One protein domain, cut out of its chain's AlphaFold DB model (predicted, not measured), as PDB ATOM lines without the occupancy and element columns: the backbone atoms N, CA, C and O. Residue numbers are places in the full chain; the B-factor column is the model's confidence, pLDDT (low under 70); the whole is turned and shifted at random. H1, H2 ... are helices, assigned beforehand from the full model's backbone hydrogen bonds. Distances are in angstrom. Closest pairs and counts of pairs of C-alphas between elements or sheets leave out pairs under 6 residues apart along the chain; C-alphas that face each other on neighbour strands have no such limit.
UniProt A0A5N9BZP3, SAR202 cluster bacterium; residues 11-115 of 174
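Overview. This is residues 11 to 115 of the 174 residues of a protein of SAR202 cluster bacterium (UniProt A0A5N9BZP3). H3, H4 and H5 pack round the core helix H2, and long H6 runs off it crosswise. Residues 14 to 19 stick out before small H1. The 105 printed residues include six named helices, H1 to H6, and no named strand: all helix, compact, radius of gyration of the C-alphas 13.9 A, spans 39 by 29 by 27 A.

Along the chain. Find C-alpha 49 at (26.062, -48.362, 10.107); from there H3 runs 21.9 A to residue 64. H6, residues 98 to 113, runs 21.5 A to C-alpha 113 at (10.384, -60.856, -4.915). H1 is residues 25 to 28, H2 36 to 45, H4 73 to 82, H5 87 to 94.

Arrangement. Look at the hub, H2: it forms a hairpin with H3, closest C-alphas Lys 45 and Phe 52, 5.1 A. H6 touches H2 about perpendicular at 85 degrees, closest C-alphas Leu 99 and Gln 39, 5.7 A. In H2 to H6 every O i to N i+4 pair is within hydrogen-bond range.

Size, cuts and confidence. The printed part has no cut and no long link, and no printed residue is under pLDDT 70.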
ATOM      1  N   ALA A  11       2.019 -47.375   4.273       93.25
ATOM      2  CA  ALA A  11       1.116 -46.512   3.525       93.25
ATOM      3  C   ALA A  11       0.858 -47.127   2.142       93.25
ATOM      4  O   ALA A  11      -0.296 -47.297   1.767       93.25
ATOM      5  N   GLN A  12       1.912 -47.589   1.460       95.38
ATOM      6  CA  GLN A  12       1.792 -48.310   0.193       95.38
ATOM      7  C   GLN A  12       1.041 -49.636   0.347       95.38
ATOM      8  O   GLN A  12       0.044 -49.840  -0.330       95.38
ATOM      9  N   ALA A  13       1.469 -50.505   1.268       93.62
ATOM     10  CA  ALA A  13       0.893 -51.847   1.424       93.62
ATOM     11  C   ALA A  13      -0.608 -51.858   1.776       93.62
ATOM     12  O   ALA A  13      -1.281 -52.865   1.579       93.62
ATOM     13  N   ASN A  14      -1.131 -50.761   2.336       92.19
ATOM     14  CA  ASN A  14      -2.545 -50.621   2.690       92.19
ATOM     15  C   ASN A  14      -3.385 -49.918   1.610       92.19
ATOM     16  O   ASN A  14      -4.573 -49.682   1.836       92.19
ATOM     17  N   ASN A  15      -2.791 -49.544   0.476       88.88
ATOM     18  CA  ASN A  15      -3.472 -48.889  -0.635       88.88
ATOM     19  C   ASN A  15      -3.448 -49.771  -1.896       88.88
ATOM     20  O   ASN A  15      -2.659 -50.711  -1.961       88.88
ATOM     21  N   PRO A  16      -4.331 -49.507  -2.876       76.00
ATOM     22  CA  PRO A  16      -4.359 -50.248  -4.135       76.00
ATOM     23  C   PRO A  16      -3.035 -50.174  -4.912       76.00
ATOM     24  O   PRO A  16      -2.328 -49.168  -4.848       76.00
ATOM     25  N   ASP A  17      -2.741 -51.213  -5.697       74.00
ATOM     26  CA  ASP A  17      -1.469 -51.368  -6.426       74.00
ATOM     27  C   ASP A  17      -1.211 -50.284  -7.491       74.00
ATOM     28  O   ASP A  17      -0.065 -50.028  -7.861       74.00
ATOM     29  N   ASP A  18      -2.259 -49.630  -8.001       81.38
ATOM     30  CA  ASP A  18      -2.152 -48.546  -8.985       81.38
ATOM     31  C   ASP A  18      -1.781 -47.190  -8.362       81.38
ATOM     32  O   ASP A  18      -1.444 -46.245  -9.081       81.38
ATOM     33  N   PHE A  19      -1.790 -47.092  -7.032       87.12
ATOM     34  CA  PHE A  19      -1.341 -45.925  -6.293       87.12
ATOM     35  C   PHE A  19       0.083 -46.136  -5.792       87.12
ATOM     36  O   PHE A  19       0.337 -47.091  -5.075       87.12
ATOM     37  N   LYS A  20       1.008 -45.219  -6.089       94.75
ATOM     38  CA  LYS A  20       2.384 -45.280  -5.578       94.75
ATOM     39  C   LYS A  20       2.717 -44.050  -4.750       94.75
ATOM     40  O   LYS A  20       2.860 -42.958  -5.298       94.75
ATOM     41  N   PHE A  21       2.910 -44.226  -3.442       94.19
ATOM     42  CA  PHE A  21       3.203 -43.102  -2.537       94.19
ATOM     43  C   PHE A  21       4.436 -42.296  -2.964       94.19
ATOM     44  O   PHE A  21       4.418 -41.070  -2.917       94.19
ATOM     45  N   TRP A  22       5.495 -42.966  -3.418       96.19
ATOM     46  CA  TRP A  22       6.735 -42.314  -3.854       96.19
ATOM     47  C   TRP A  22       6.627 -41.581  -5.202       96.19
ATOM     48  O   TRP A  22       7.527 -40.822  -5.547       96.19
ATOM     49  N   GLU A  23       5.541 -41.778  -5.957       96.00
ATOM     50  CA  GLU A  23       5.242 -41.055  -7.205       96.00
ATOM     51  C   GLU A  23       4.126 -40.007  -7.009       96.00
ATOM     52  O   GLU A  23       3.765 -39.295  -7.947       96.00
ATOM     53  N   HIS A  24       3.569 -39.883  -5.796       94.25
ATOM     54  CA  HIS A  24       2.438 -38.996  -5.542       94.25
ATOM     55  C   HIS A  24       2.848 -37.512  -5.632       94.25
ATOM     56  O   HIS A  24       3.832 -37.118  -4.997       94.25
ATOM     57  N   PRO A  25       2.094 -36.644  -6.343       95.06
ATOM     58  CA  PRO A  25       2.473 -35.243  -6.543       95.06
ATOM     59  C   PRO A  25       2.719 -34.454  -5.254       95.06
ATOM     60  O   PRO A  25       3.656 -33.660  -5.202       95.06
ATOM     61  N   ASP A  26       1.920 -34.674  -4.205       95.56
ATOM     62  CA  ASP A  26       2.110 -33.970  -2.929       95.56
ATOM     63  C   ASP A  26       3.334 -34.472  -2.154       95.56
ATOM     64  O   ASP A  26       3.977 -33.679  -1.468       95.56
ATOM     65  N   VAL A  27       3.709 -35.747  -2.309       95.19
ATOM     66  CA  VAL A  27       4.941 -36.298  -1.722       95.19
ATOM     67  C   VAL A  27       6.155 -35.748  -2.473       95.19
ATOM     68  O   VAL A  27       7.080 -35.224  -1.858       95.19
ATOM     69  N   LEU A  28       6.119 -35.756  -3.811       94.75
ATOM     70  CA  LEU A  28       7.167 -35.178  -4.661       94.75
ATOM     71  C   LEU A  28       7.353 -33.670  -4.428       94.75
ATOM     72  O   LEU A  28       8.469 -33.162  -4.511       94.75
ATOM     73  N   ALA A  29       6.270 -32.950  -4.129       94.06
ATOM     74  CA  ALA A  29       6.297 -31.525  -3.810       94.06
ATOM     75  C   ALA A  29       6.656 -31.220  -2.342       94.06
ATOM     76  O   ALA A  29       6.678 -30.044  -1.973       94.06
ATOM     77  N   GLY A  30       6.886 -32.237  -1.499       92.00
ATOM     78  CA  GLY A  30       7.190 -32.071  -0.073       92.00
ATOM     79  C   GLY A  30       6.030 -31.511   0.763       92.00
ATOM     80  O   GLY A  30       6.256 -30.907   1.807       92.00
ATOM     81  N   LYS A  31       4.788 -31.649   0.286       95.12
ATOM     82  CA  LYS A  31       3.564 -31.261   1.010       95.12
ATOM     83  C   LYS A  31       3.009 -32.402   1.861       95.12
ATOM     84  O   LYS A  31       2.300 -32.141   2.829       95.12
ATOM     85  N   ASP A  32       3.312 -33.638   1.479       95.81
ATOM     86  CA  ASP A  32       2.975 -34.851   2.215       95.81
ATOM     87  C   ASP A  32       4.258 -35.521   2.726       95.81
ATOM     88  O   ASP A  32       5.077 -36.020   1.955       95.81
ATOM     89  N   ASN A  33       4.406 -35.543   4.050       96.62
ATOM     90  CA  ASN A  33       5.574 -36.069   4.752       96.62
ATOM     91  C   ASN A  33       5.413 -37.534   5.182       96.62
ATOM     92  O   ASN A  33       6.171 -38.014   6.023       96.62
ATOM     93  N   THR A  34       4.445 -38.271   4.627       96.31
ATOM     94  CA  THR A  34       4.191 -39.677   4.982       96.31
ATOM     95  C   THR A  34       5.447 -40.556   4.879       96.31
ATOM     96  O   THR A  34       5.621 -41.472   5.683       96.31
ATOM     97  N   LEU A  35       6.345 -40.272   3.926       97.56
ATOM     98  CA  LEU A  35       7.599 -41.012   3.716       97.56
ATOM     99  C   LEU A  35       8.842 -40.346   4.332       97.56
ATOM    100  O   LEU A  35       9.954 -40.844   4.144       97.56
ATOM    101  N   LEU A  36       8.676 -39.268   5.105       98.12
ATOM    102  CA  LEU A  36       9.789 -38.486   5.653       98.12
ATOM    103  C   LEU A  36      10.744 -39.338   6.501       98.12
ATOM    104  O   LEU A  36      11.961 -39.255   6.347       98.12
ATOM    105  N   ALA A  37      10.203 -40.198   7.367       98.31
ATOM    106  CA  ALA A  37      10.996 -41.092   8.208       98.31
ATOM    107  C   ALA A  37      11.850 -42.075   7.387       98.31
ATOM    108  O   ALA A  37      13.003 -42.339   7.731       98.31
ATOM    109  N   HIS A  38      11.305 -42.597   6.282       98.50
ATOM    110  CA  HIS A  38      12.028 -43.489   5.375       98.50
ATOM    111  C   HIS A  38      13.140 -42.742   4.637       98.50
ATOM    112  O   HIS A  38      14.265 -43.240   4.582       98.50
ATOM    113  N   GLN A  39      12.854 -41.539   4.127       98.69
ATOM    114  CA  GLN A  39      13.848 -40.682   3.469       98.69
ATOM    115  C   GLN A  39      14.998 -40.347   4.423       98.69
ATOM    116  O   GLN A  39      16.163 -40.504   4.066       98.69
ATOM    117  N   ALA A  40      14.681 -39.968   5.664       98.62
ATOM    118  CA  ALA A  40      15.677 -39.674   6.687       98.62
ATOM    119  C   ALA A  40      16.515 -40.898   7.068       98.62
ATOM    120  O   ALA A  40      17.731 -40.783   7.202       98.62
ATOM    121  N   GLY A  41      15.895 -42.076   7.177       98.44
ATOM    122  CA  GLY A  41      16.615 -43.329   7.391       98.44
ATOM    123  C   GLY A  41      17.635 -43.605   6.285       98.44
ATOM    124  O   GLY A  41      18.796 -43.873   6.584       98.44
ATOM    125  N   LEU A  42      17.235 -43.484   5.015       98.62
ATOM    126  CA  LEU A  42      18.140 -43.662   3.872       98.62
ATOM    127  C   LEU A  42      19.251 -42.602   3.829       98.62
ATOM    128  O   LEU A  42      20.403 -42.949   3.569       98.62
ATOM    129  N   ALA A  43      18.940 -41.341   4.139       98.62
ATOM    130  CA  ALA A  43      19.930 -40.269   4.226       98.62
ATOM    131  C   ALA A  43      20.977 -40.552   5.318       98.62
ATOM    132  O   ALA A  43      22.174 -40.560   5.042       98.62
ATOM    133  N   ILE A  44      20.548 -40.876   6.543       98.56
ATOM    134  CA  ILE A  44      21.463 -41.204   7.648       98.56
ATOM    135  C   ILE A  44      22.282 -42.464   7.344       98.56
ATOM    136  O   ILE A  44      23.455 -42.535   7.710       98.56
ATOM    137  N   LYS A  45      21.713 -43.446   6.633       97.62
ATOM    138  CA  LYS A  45      22.417 -44.680   6.252       97.62
ATOM    139  C   LYS A  45      23.696 -44.412   5.451       97.62
ATOM    140  O   LYS A  45      24.646 -45.190   5.549       97.62
ATOM    141  N   ARG A  46      23.770 -43.289   4.726       97.94
ATOM    142  CA  ARG A  46      24.971 -42.841   3.992       97.94
ATOM    143  C   ARG A  46      26.126 -42.418   4.905       97.94
ATOM    144  O   ARG A  46      27.266 -42.396   4.451       97.94
ATOM    145  N   GLN A  47      25.861 -42.136   6.182       98.19
ATOM    146  CA  GLN A  47      26.883 -41.825   7.193       98.19
ATOM    147  C   GLN A  47      27.478 -43.077   7.857       98.19
ATOM    148  O   GLN A  47      28.366 -42.971   8.699       98.19
ATOM    149  N   GLY A  48      27.015 -44.269   7.468       96.94
ATOM    150  CA  GLY A  48      27.528 -45.547   7.948       96.94
ATOM    151  C   GLY A  48      26.648 -46.223   9.009       96.94
ATOM    152  O   GLY A  48      25.724 -45.615   9.557       96.94
ATOM    153  N   PRO A  49      26.925 -47.511   9.289       95.81
ATOM    154  CA  PRO A  49      26.062 -48.362  10.107       95.81
ATOM    155  C   PRO A  49      25.931 -47.870  11.552       95.81
ATOM    156  O   PRO A  49      24.821 -47.835  12.071       95.81
ATOM    157  N   ASP A  50      27.018 -47.409  12.178       96.00
ATOM    158  CA  ASP A  50      27.004 -46.996  13.587       96.00
ATOM    159  C   ASP A  50      26.059 -45.811  13.850       96.00
ATOM    160  O   ASP A  50      25.325 -45.797  14.841       96.00
ATOM    161  N   THR A  51      26.068 -44.805  12.971       98.06
ATOM    162  CA  THR A  51      25.174 -43.640  13.069       98.06
ATOM    163  C   THR A  51      23.740 -44.042  12.747       98.06
ATOM    164  O   THR A  51      22.810 -43.664  13.459       98.06
ATOM    165  N   PHE A  52      23.556 -44.863  11.711       98.19
ATOM    166  CA  PHE A  52      22.244 -45.345  11.299       98.19
ATOM    167  C   PHE A  52      21.548 -46.190  12.365       98.19
ATOM    168  O   PHE A  52      20.374 -45.960  12.641       98.19
ATOM    169  N   GLU A  53      22.244 -47.129  13.001       97.00
ATOM    170  CA  GLU A  53      21.659 -47.972  14.044       97.00
ATOM    171  C   GLU A  53      21.234 -47.147  15.264       97.00
ATOM    172  O   GLU A  53      20.135 -47.343  15.789       97.00
ATOM    173  N   LYS A  54      22.052 -46.165  15.675       98.31
ATOM    174  CA  LYS A  54      21.679 -45.212  16.735       98.31
ATOM    175  C   LYS A  54      20.430 -44.426  16.349       98.31
ATOM    176  O   LYS A  54      19.475 -44.395  17.122       98.31
ATOM    177  N   PHE A  55      20.423 -43.833  15.155       98.69
ATOM    178  CA  PHE A  55      19.288 -43.074  14.634       98.69
ATOM    179  C   PHE A  55      18.012 -43.916  14.586       98.69
ATOM    180  O   PHE A  55      16.973 -43.479  15.073       98.69
ATOM    181  N   LEU A  56      18.088 -45.141  14.061       97.94
ATOM    182  CA  LEU A  56      16.947 -46.040  13.936       97.94
ATOM    183  C   LEU A  56      16.355 -46.392  15.305       97.94
ATOM    184  O   LEU A  56      15.140 -46.316  15.479       97.94
ATOM    185  N   ILE A  57      17.193 -46.736  16.289       97.50
ATOM    186  CA  ILE A  57      16.730 -47.039  17.652       97.50
ATOM    187  C   ILE A  57      16.061 -45.812  18.281       97.50
ATOM    188  O   ILE A  57      14.985 -45.942  18.864       97.50
ATOM    189  N   ILE A  58      16.658 -44.624  18.142       98.69
ATOM    190  CA  ILE A  58      16.077 -43.371  18.648       98.69
ATOM    191  C   ILE A  58      14.716 -43.107  17.991       98.69
ATOM    192  O   ILE A  58      13.740 -42.816  18.681       98.69
ATOM    193  N   LEU A  59      14.618 -43.267  16.672       98.06
ATOM    194  CA  LEU A  59      13.388 -43.042  15.918       98.06
ATOM    195  C   LEU A  59      12.269 -44.012  16.334       98.06
ATOM    196  O   LEU A  59      11.122 -43.599  16.523       98.06
ATOM    197  N   LEU A  60      12.606 -45.292  16.529       96.44
ATOM    198  CA  LEU A  60      11.671 -46.306  17.020       96.44
ATOM    199  C   LEU A  60      11.164 -45.967  18.427       96.44
ATOM    200  O   LEU A  60       9.961 -46.066  18.665       96.44
ATOM    201  N   LYS A  61      12.033 -45.506  19.336       97.88
ATOM    202  CA  LYS A  61      11.631 -45.066  20.683       97.88
ATOM    203  C   LYS A  61      10.717 -43.846  20.642       97.88
ATOM    204  O   LYS A  61       9.615 -43.898  21.192       97.88
ATOM    205  N   LYS A  62      11.102 -42.804  19.899       98.44
ATOM    206  CA  LYS A  62      10.285 -41.593  19.714       98.44
ATOM    207  C   LYS A  62       8.877 -41.937  19.225       98.44
ATOM    208  O   LYS A  62       7.891 -41.405  19.730       98.44
ATOM    209  N   ARG A  63       8.746 -42.883  18.290       97.00
ATOM    210  CA  ARG A  63       7.435 -43.312  17.785       97.00
ATOM    211  C   ARG A  63       6.667 -44.219  18.747       97.00
ATOM    212  O   ARG A  63       5.464 -44.026  18.934       97.00
ATOM    213  N   HIS A  64       7.300 -45.256  19.285       94.75
ATOM    214  CA  HIS A  64       6.592 -46.347  19.960       94.75
ATOM    215  C   HIS A  64       6.480 -46.168  21.477       94.75
ATOM    216  O   HIS A  64       5.471 -46.581  22.052       94.75
ATOM    217  N   GLU A  65       7.455 -45.511  22.101       95.25
ATOM    218  CA  GLU A  65       7.471 -45.218  23.535       95.25
ATOM    219  C   GLU A  65       6.902 -43.816  23.799       95.25
ATOM    220  O   GLU A  65       5.943 -43.673  24.554       95.25
ATOM    221  N   GLU A  66       7.416 -42.794  23.106       97.88
ATOM    222  CA  GLU A  66       7.037 -41.386  23.337       97.88
ATOM    223  C   GLU A  66       5.813 -40.927  22.531       97.88
ATOM    224  O   GLU A  66       5.227 -39.887  22.830       97.88
ATOM    225  N   ARG A  67       5.386 -41.712  21.532       97.56
ATOM    226  CA  ARG A  67       4.218 -41.435  20.671       97.56
ATOM    227  C   ARG A  67       4.333 -40.158  19.828       97.56
ATOM    228  O   ARG A  67       3.313 -39.565  19.481       97.56
ATOM    229  N   LEU A  68       5.549 -39.770  19.453       98.50
ATOM    230  CA  LEU A  68       5.803 -38.634  18.567       98.50
ATOM    231  C   LEU A  68       5.459 -38.952  17.101       98.50
ATOM    232  O   LEU A  68       5.520 -40.104  16.648       98.50
ATOM    233  N   ASP A  69       5.094 -37.909  16.355       98.00
ATOM    234  CA  ASP A  69       4.781 -37.996  14.932       98.00
ATOM    235  C   ASP A  69       6.062 -37.943  14.091       98.00
ATOM    236  O   ASP A  69       6.846 -37.007  14.191       98.00
ATOM    237  N   LEU A  70       6.274 -38.950  13.244       97.81
ATOM    238  CA  LEU A  70       7.454 -39.015  12.378       97.81
ATOM    239  C   LEU A  70       7.261 -38.290  11.036       97.81
ATOM    240  O   LEU A  70       8.172 -38.282  10.214       97.81
ATOM    241  N   THR A  71       6.086 -37.698  10.803       97.50
ATOM    242  CA  THR A  71       5.854 -36.764   9.689       97.50
ATOM    243  C   THR A  71       6.258 -35.323  10.042       97.50
ATOM    244  O   THR A  71       6.352 -34.465   9.159       97.50
ATOM    245  N   ASP A  72       6.561 -35.068  11.320       98.19
ATOM    246  CA  ASP A  72       7.126 -33.816  11.814       98.19
ATOM    247  C   ASP A  72       8.654 -33.824  11.658       98.19
ATOM    248  O   ASP A  72       9.373 -34.604  12.290       98.19
ATOM    249  N   TYR A  73       9.166 -32.911  10.830       98.00
ATOM    250  CA  TYR A  73      10.599 -32.757  10.598       98.00
ATOM    251  C   TYR A  73      11.390 -32.473  11.881       98.00
ATOM    252  O   TYR A  73      12.518 -32.943  12.005       98.00
ATOM    253  N   SER A  74      10.820 -31.769  12.861       98.44
ATOM    254  CA  SER A  74      11.518 -31.475  14.120       98.44
ATOM    255  C   SER A  74      11.813 -32.742  14.933       98.44
ATOM    256  O   SER A  74      12.875 -32.856  15.551       98.44
ATOM    257  N   VAL A  75      10.930 -33.744  14.865       98.69
ATOM    258  CA  VAL A  75      11.132 -35.052  15.501       98.69
ATOM    259  C   VAL A  75      12.272 -35.802  14.812       98.69
ATOM    260  O   VAL A  75      13.159 -36.323  15.490       98.69
ATOM    261  N   ILE A  76      12.305 -35.790  13.478       98.69
ATOM    262  CA  ILE A  76      13.379 -36.400  12.680       98.69
ATOM    263  C   ILE A  76      14.727 -35.716  12.932       98.69
ATOM    264  O   ILE A  76      15.727 -36.392  13.174       98.69
ATOM    265  N   GLU A  77      14.757 -34.382  12.918       98.69
ATOM    266  CA  GLU A  77      15.966 -33.597  13.173       98.69
ATOM    267  C   GLU A  77      16.505 -33.865  14.584       98.69
ATOM    268  O   GLU A  77      17.705 -34.084  14.746       98.69
ATOM    269  N   SER A  78      15.628 -33.949  15.595       98.69
ATOM    270  CA  SER A  78      16.043 -34.307  16.958       98.69
ATOM    271  C   SER A  78      16.681 -35.699  17.025       98.69
ATOM    272  O   SER A  78      17.722 -35.861  17.654       98.69
ATOM    273  N   ALA A  79      16.126 -36.689  16.314       98.75
ATOM    274  CA  ALA A  79      16.696 -38.033  16.257       98.75
ATOM    275  C   ALA A  79      18.072 -38.052  15.572       98.75
ATOM    276  O   ALA A  79      18.984 -38.730  16.045       98.75
ATOM    277  N   ALA A  80      18.243 -37.284  14.490       98.69
ATOM    278  CA  ALA A  80      19.525 -37.146  13.803       98.69
ATOM    279  C   ALA A  80      20.592 -36.535  14.730       98.69
ATOM    280  O   ALA A  80      21.677 -37.103  14.878       98.69
ATOM    281  N   ILE A  81      20.256 -35.453  15.442       98.69
ATOM    282  CA  ILE A  81      21.149 -34.808  16.418       98.69
ATOM    283  C   ILE A  81      21.524 -35.780  17.546       98.69
ATOM    284  O   ILE A  81      22.703 -35.953  17.847       98.69
ATOM    285  N   GLU A  82      20.538 -36.447  18.150       98.62
ATOM    286  CA  GLU A  82      20.759 -37.411  19.238       98.62
ATOM    287  C   GLU A  82      21.612 -38.610  18.789       98.62
ATOM    288  O   GLU A  82      22.400 -39.143  19.572       98.62
ATOM    289  N   SER A  83      21.527 -38.999  17.512       98.50
ATOM    290  CA  SER A  83      22.364 -40.054  16.926       98.50
ATOM    291  C   SER A  83      23.812 -39.631  16.649       98.50
ATOM    292  O   SER A  83      24.625 -40.470  16.262       98.50
ATOM    293  N   SER A  84      24.157 -38.360  16.906       98.25
ATOM    294  CA  SER A  84      25.449 -37.746  16.569       98.25
ATOM    295  C   SER A  84      25.734 -37.718  15.062       98.25
ATOM    296  O   SER A  84      26.886 -37.852  14.653       98.25
ATOM    297  N   ALA A  85      24.691 -37.563  14.243       98.62
ATOM    298  CA  ALA A  85      24.838 -37.429  12.800       98.62
ATOM    299  C   ALA A  85      25.547 -36.119  12.420       98.62
ATOM    300  O   ALA A  85      25.385 -35.088  13.078       98.62
ATOM    301  N   ASP A  86      26.279 -36.144  11.307       98.69
ATOM    302  CA  ASP A  86      26.695 -34.925  10.622       98.69
ATOM    303  C   ASP A  86      25.445 -34.248  10.047       98.69
ATOM    304  O   ASP A  86      24.808 -34.750   9.116       98.69
ATOM    305  N   MET A  87      25.067 -33.113  10.633       98.56
ATOM    306  CA  MET A  87      23.834 -32.413  10.282       98.56
ATOM    307  C   MET A  87      23.916 -31.666   8.950       98.56
ATOM    308  O   MET A  87      22.874 -31.416   8.343       98.56
ATOM    309  N   GLU A  88      25.112 -31.301   8.487       98.56
ATOM    310  CA  GLU A  88      25.282 -30.693   7.167       98.56
ATOM    311  C   GLU A  88      25.100 -31.763   6.092       98.56
ATOM    312  O   GLU A  88      24.279 -31.599   5.185       98.56
ATOM    313  N   GLN A  89      25.779 -32.902   6.252       98.62
ATOM    314  CA  GLN A  89      25.598 -34.039   5.360       98.62
ATOM    315  C   GLN A  89      24.148 -34.536   5.379       98.62
ATOM    316  O   GLN A  89      23.570 -34.736   4.317       98.62
ATOM    317  N   PHE A  90      23.532 -34.687   6.557       98.69
ATOM    318  CA  PHE A  90      22.147 -35.151   6.676       98.69
ATOM    319  C   PHE A  90      21.168 -34.266   5.897       98.69
ATOM    320  O   PHE A  90      20.335 -34.785   5.160       98.69
ATOM    321  N   LYS A  91      21.281 -32.937   6.017       98.25
ATOM    322  CA  LYS A  91      20.411 -31.994   5.294       98.25
ATOM    323  C   LYS A  91      20.613 -32.077   3.783       98.25
ATOM    324  O   LYS A  91      19.632 -32.059   3.042       98.25
ATOM    325  N   ASN A  92      21.863 -32.204   3.341       98.44
ATOM    326  CA  ASN A  92      22.182 -32.373   1.926       98.44
ATOM    327  C   ASN A  92      21.619 -33.694   1.388       98.44
ATOM    328  O   ASN A  92      20.914 -33.690   0.380       98.44
ATOM    329  N   ASP A  93      21.856 -34.804   2.084       98.50
ATOM    330  CA  ASP A  93      21.387 -36.128   1.679       98.50
ATOM    331  C   ASP A  93      19.856 -36.229   1.705       98.50
ATOM    332  O   ASP A  93      19.279 -36.788   0.779       98.50
ATOM    333  N   LEU A  94      19.181 -35.637   2.695       97.94
ATOM    334  CA  LEU A  94      17.715 -35.627   2.783       97.94
ATOM    335  C   LEU A  94      17.056 -34.870   1.618       97.94
ATOM    336  O   LEU A  94      15.909 -35.151   1.275       97.94
ATOM    337  N   SER A  95      17.772 -33.928   0.996       96.00
ATOM    338  CA  SER A  95      17.289 -33.186  -0.176       96.00
ATOM    339  C   SER A  95      17.386 -33.971  -1.494       96.00
ATOM    340  O   SER A  95      16.931 -33.489  -2.533       96.00
ATOM    341  N   ASP A  96      17.966 -35.176  -1.475       97.06
ATOM    342  CA  ASP A  96      18.121 -36.010  -2.661       97.06
ATOM    343  C   ASP A  96      16.767 -36.544  -3.151       97.06
ATOM    344  O   ASP A  96      16.103 -37.373  -2.521       97.06
ATOM    345  N   VAL A  97      16.387 -36.094  -4.345       92.75
ATOM    346  CA  VAL A  97      15.135 -36.461  -5.019       92.75
ATOM    347  C   VAL A  97      15.028 -37.961  -5.312       92.75
ATOM    348  O   VAL A  97      13.924 -38.473  -5.498       92.75
ATOM    349  N   ASN A  98      16.148 -38.691  -5.334       97.06
ATOM    350  CA  ASN A  98      16.158 -40.126  -5.606       97.06
ATOM    351  C   ASN A  98      15.762 -40.978  -4.397       97.06
ATOM    352  O   ASN A  98      15.449 -42.152  -4.583       97.06
ATOM    353  N   LEU A  99      15.715 -40.419  -3.181       98.31
ATOM    354  CA  LEU A  99      15.342 -41.179  -1.982       98.31
ATOM    355  C   LEU A  99      13.945 -41.799  -2.102       98.31
ATOM    356  O   LEU A  99      13.734 -42.937  -1.695       98.31
ATOM    357  N   LEU A 100      12.993 -41.084  -2.708       98.25
ATOM    358  CA  LEU A 100      11.645 -41.607  -2.953       98.25
ATOM    359  C   LEU A 100      11.665 -42.789  -3.929       98.25
ATOM    360  O   LEU A 100      11.023 -43.807  -3.674       98.25
ATOM    361  N   LYS A 101      12.450 -42.685  -5.008       97.94
ATOM    362  CA  LYS A 101      12.641 -43.783  -5.962       97.94
ATOM    363  C   LYS A 101      13.229 -45.012  -5.269       97.94
ATOM    364  O   LYS A 101      12.710 -46.106  -5.447       97.94
ATOM    365  N   GLU A 102      14.250 -44.819  -4.436       98.38
ATOM    366  CA  GLU A 102      14.880 -45.896  -3.668       98.38
ATOM    367  C   GLU A 102      13.892 -46.559  -2.690       98.38
ATOM    368  O   GLU A 102      13.873 -47.785  -2.576       98.38
ATOM    369  N   ILE A 103      13.027 -45.787  -2.020       98.44
ATOM    370  CA  ILE A 103      11.950 -46.336  -1.175       98.44
ATOM    371  C   ILE A 103      11.016 -47.223  -2.000       98.44
ATOM    372  O   ILE A 103      10.687 -48.325  -1.559       98.44
ATOM    373  N   GLY A 104      10.612 -46.756  -3.184       97.62
ATOM    374  CA  GLY A 104       9.769 -47.520  -4.096       97.62
ATOM    375  C   GLY A 104      10.414 -48.826  -4.538       97.62
ATOM    376  O   GLY A 104       9.817 -49.884  -4.384       97.62
ATOM    377  N   GLU A 105      11.666 -48.773  -4.996       98.19
ATOM    378  CA  GLU A 105      12.421 -49.952  -5.432       98.19
ATOM    379  C   GLU A 105      12.578 -50.989  -4.311       98.19
ATOM    380  O   GLU A 105      12.341 -52.176  -4.529       98.19
ATOM    381  N   ASN A 106      12.921 -50.554  -3.095       98.19
ATOM    382  CA  ASN A 106      13.047 -51.454  -1.946       98.19
ATOM    383  C   ASN A 106      11.703 -52.065  -1.532       98.19
ATOM    384  O   ASN A 106      11.649 -53.253  -1.216       98.19
ATOM    385  N   HIS A 107      10.626 -51.274  -1.535       97.62
ATOM    386  CA  HIS A 107       9.295 -51.778  -1.215       97.62
ATOM    387  C   HIS A 107       8.826 -52.801  -2.250       97.62
ATOM    388  O   HIS A 107       8.445 -53.899  -1.856       97.62
ATOM    389  N   THR A 108       8.915 -52.471  -3.543       96.81
ATOM    390  CA  THR A 108       8.549 -53.360  -4.653       96.81
ATOM    391  C   THR A 108       9.347 -54.658  -4.612       96.81
ATOM    392  O   THR A 108       8.759 -55.732  -4.683       96.81
ATOM    393  N   TYR A 109      10.667 -54.593  -4.408       97.69
ATOM    394  CA  TYR A 109      11.490 -55.795  -4.261       97.69
ATOM    395  C   TYR A 109      11.043 -56.648  -3.065       97.69
ATOM    396  O   TYR A 109      10.877 -57.860  -3.178       97.69
ATOM    397  N   ALA A 110      10.796 -56.022  -1.913       97.38
ATOM    398  CA  ALA A 110      10.337 -56.743  -0.733       97.38
ATOM    399  C   ALA A 110       8.971 -57.415  -0.957       97.38
ATOM    400  O   ALA A 110       8.791 -58.560  -0.549       97.38
ATOM    401  N   SER A 111       8.013 -56.741  -1.597       96.00
ATOM    402  CA  SER A 111       6.675 -57.290  -1.823       96.00
ATOM    403  C   SER A 111       6.639 -58.346  -2.925       96.00
ATOM    404  O   SER A 111       6.077 -59.419  -2.716       96.00
ATOM    405  N   GLU A 112       7.237 -58.059  -4.081       95.69
ATOM    406  CA  GLU A 112       7.101 -58.881  -5.288       95.69
ATOM    407  C   GLU A 112       8.093 -60.047  -5.314       95.69
ATOM    408  O   GLU A 112       7.715 -61.156  -5.683       95.69
ATOM    409  N   GLU A 113       9.331 -59.832  -4.858       96.69
ATOM    410  CA  GLU A 113      10.384 -60.856  -4.915       96.69
ATOM    411  C   GLU A 113      10.523 -61.622  -3.595       96.69
ATOM    412  O   GLU A 113      10.797 -62.822  -3.594       96.69
ATOM    413  N   LEU A 114      10.327 -60.950  -2.453       96.00
ATOM    414  CA  LEU A 114      10.501 -61.567  -1.128       96.00
ATOM    415  C   LEU A 114       9.186 -61.970  -0.448       96.00
ATOM    416  O   LEU A 114       9.231 -62.580   0.626       96.00
ATOM    417  N   GLY A 115       8.035 -61.635  -1.040       94.81
ATOM    418  CA  GLY A 115       6.709 -61.952  -0.505       94.81
ATOM    419  C   GLY A 115       6.347 -61.197   0.780       94.81
ATOM    420  O   GLY A 115       5.506 -61.662   1.554       94.81
TER     421      GLY A 115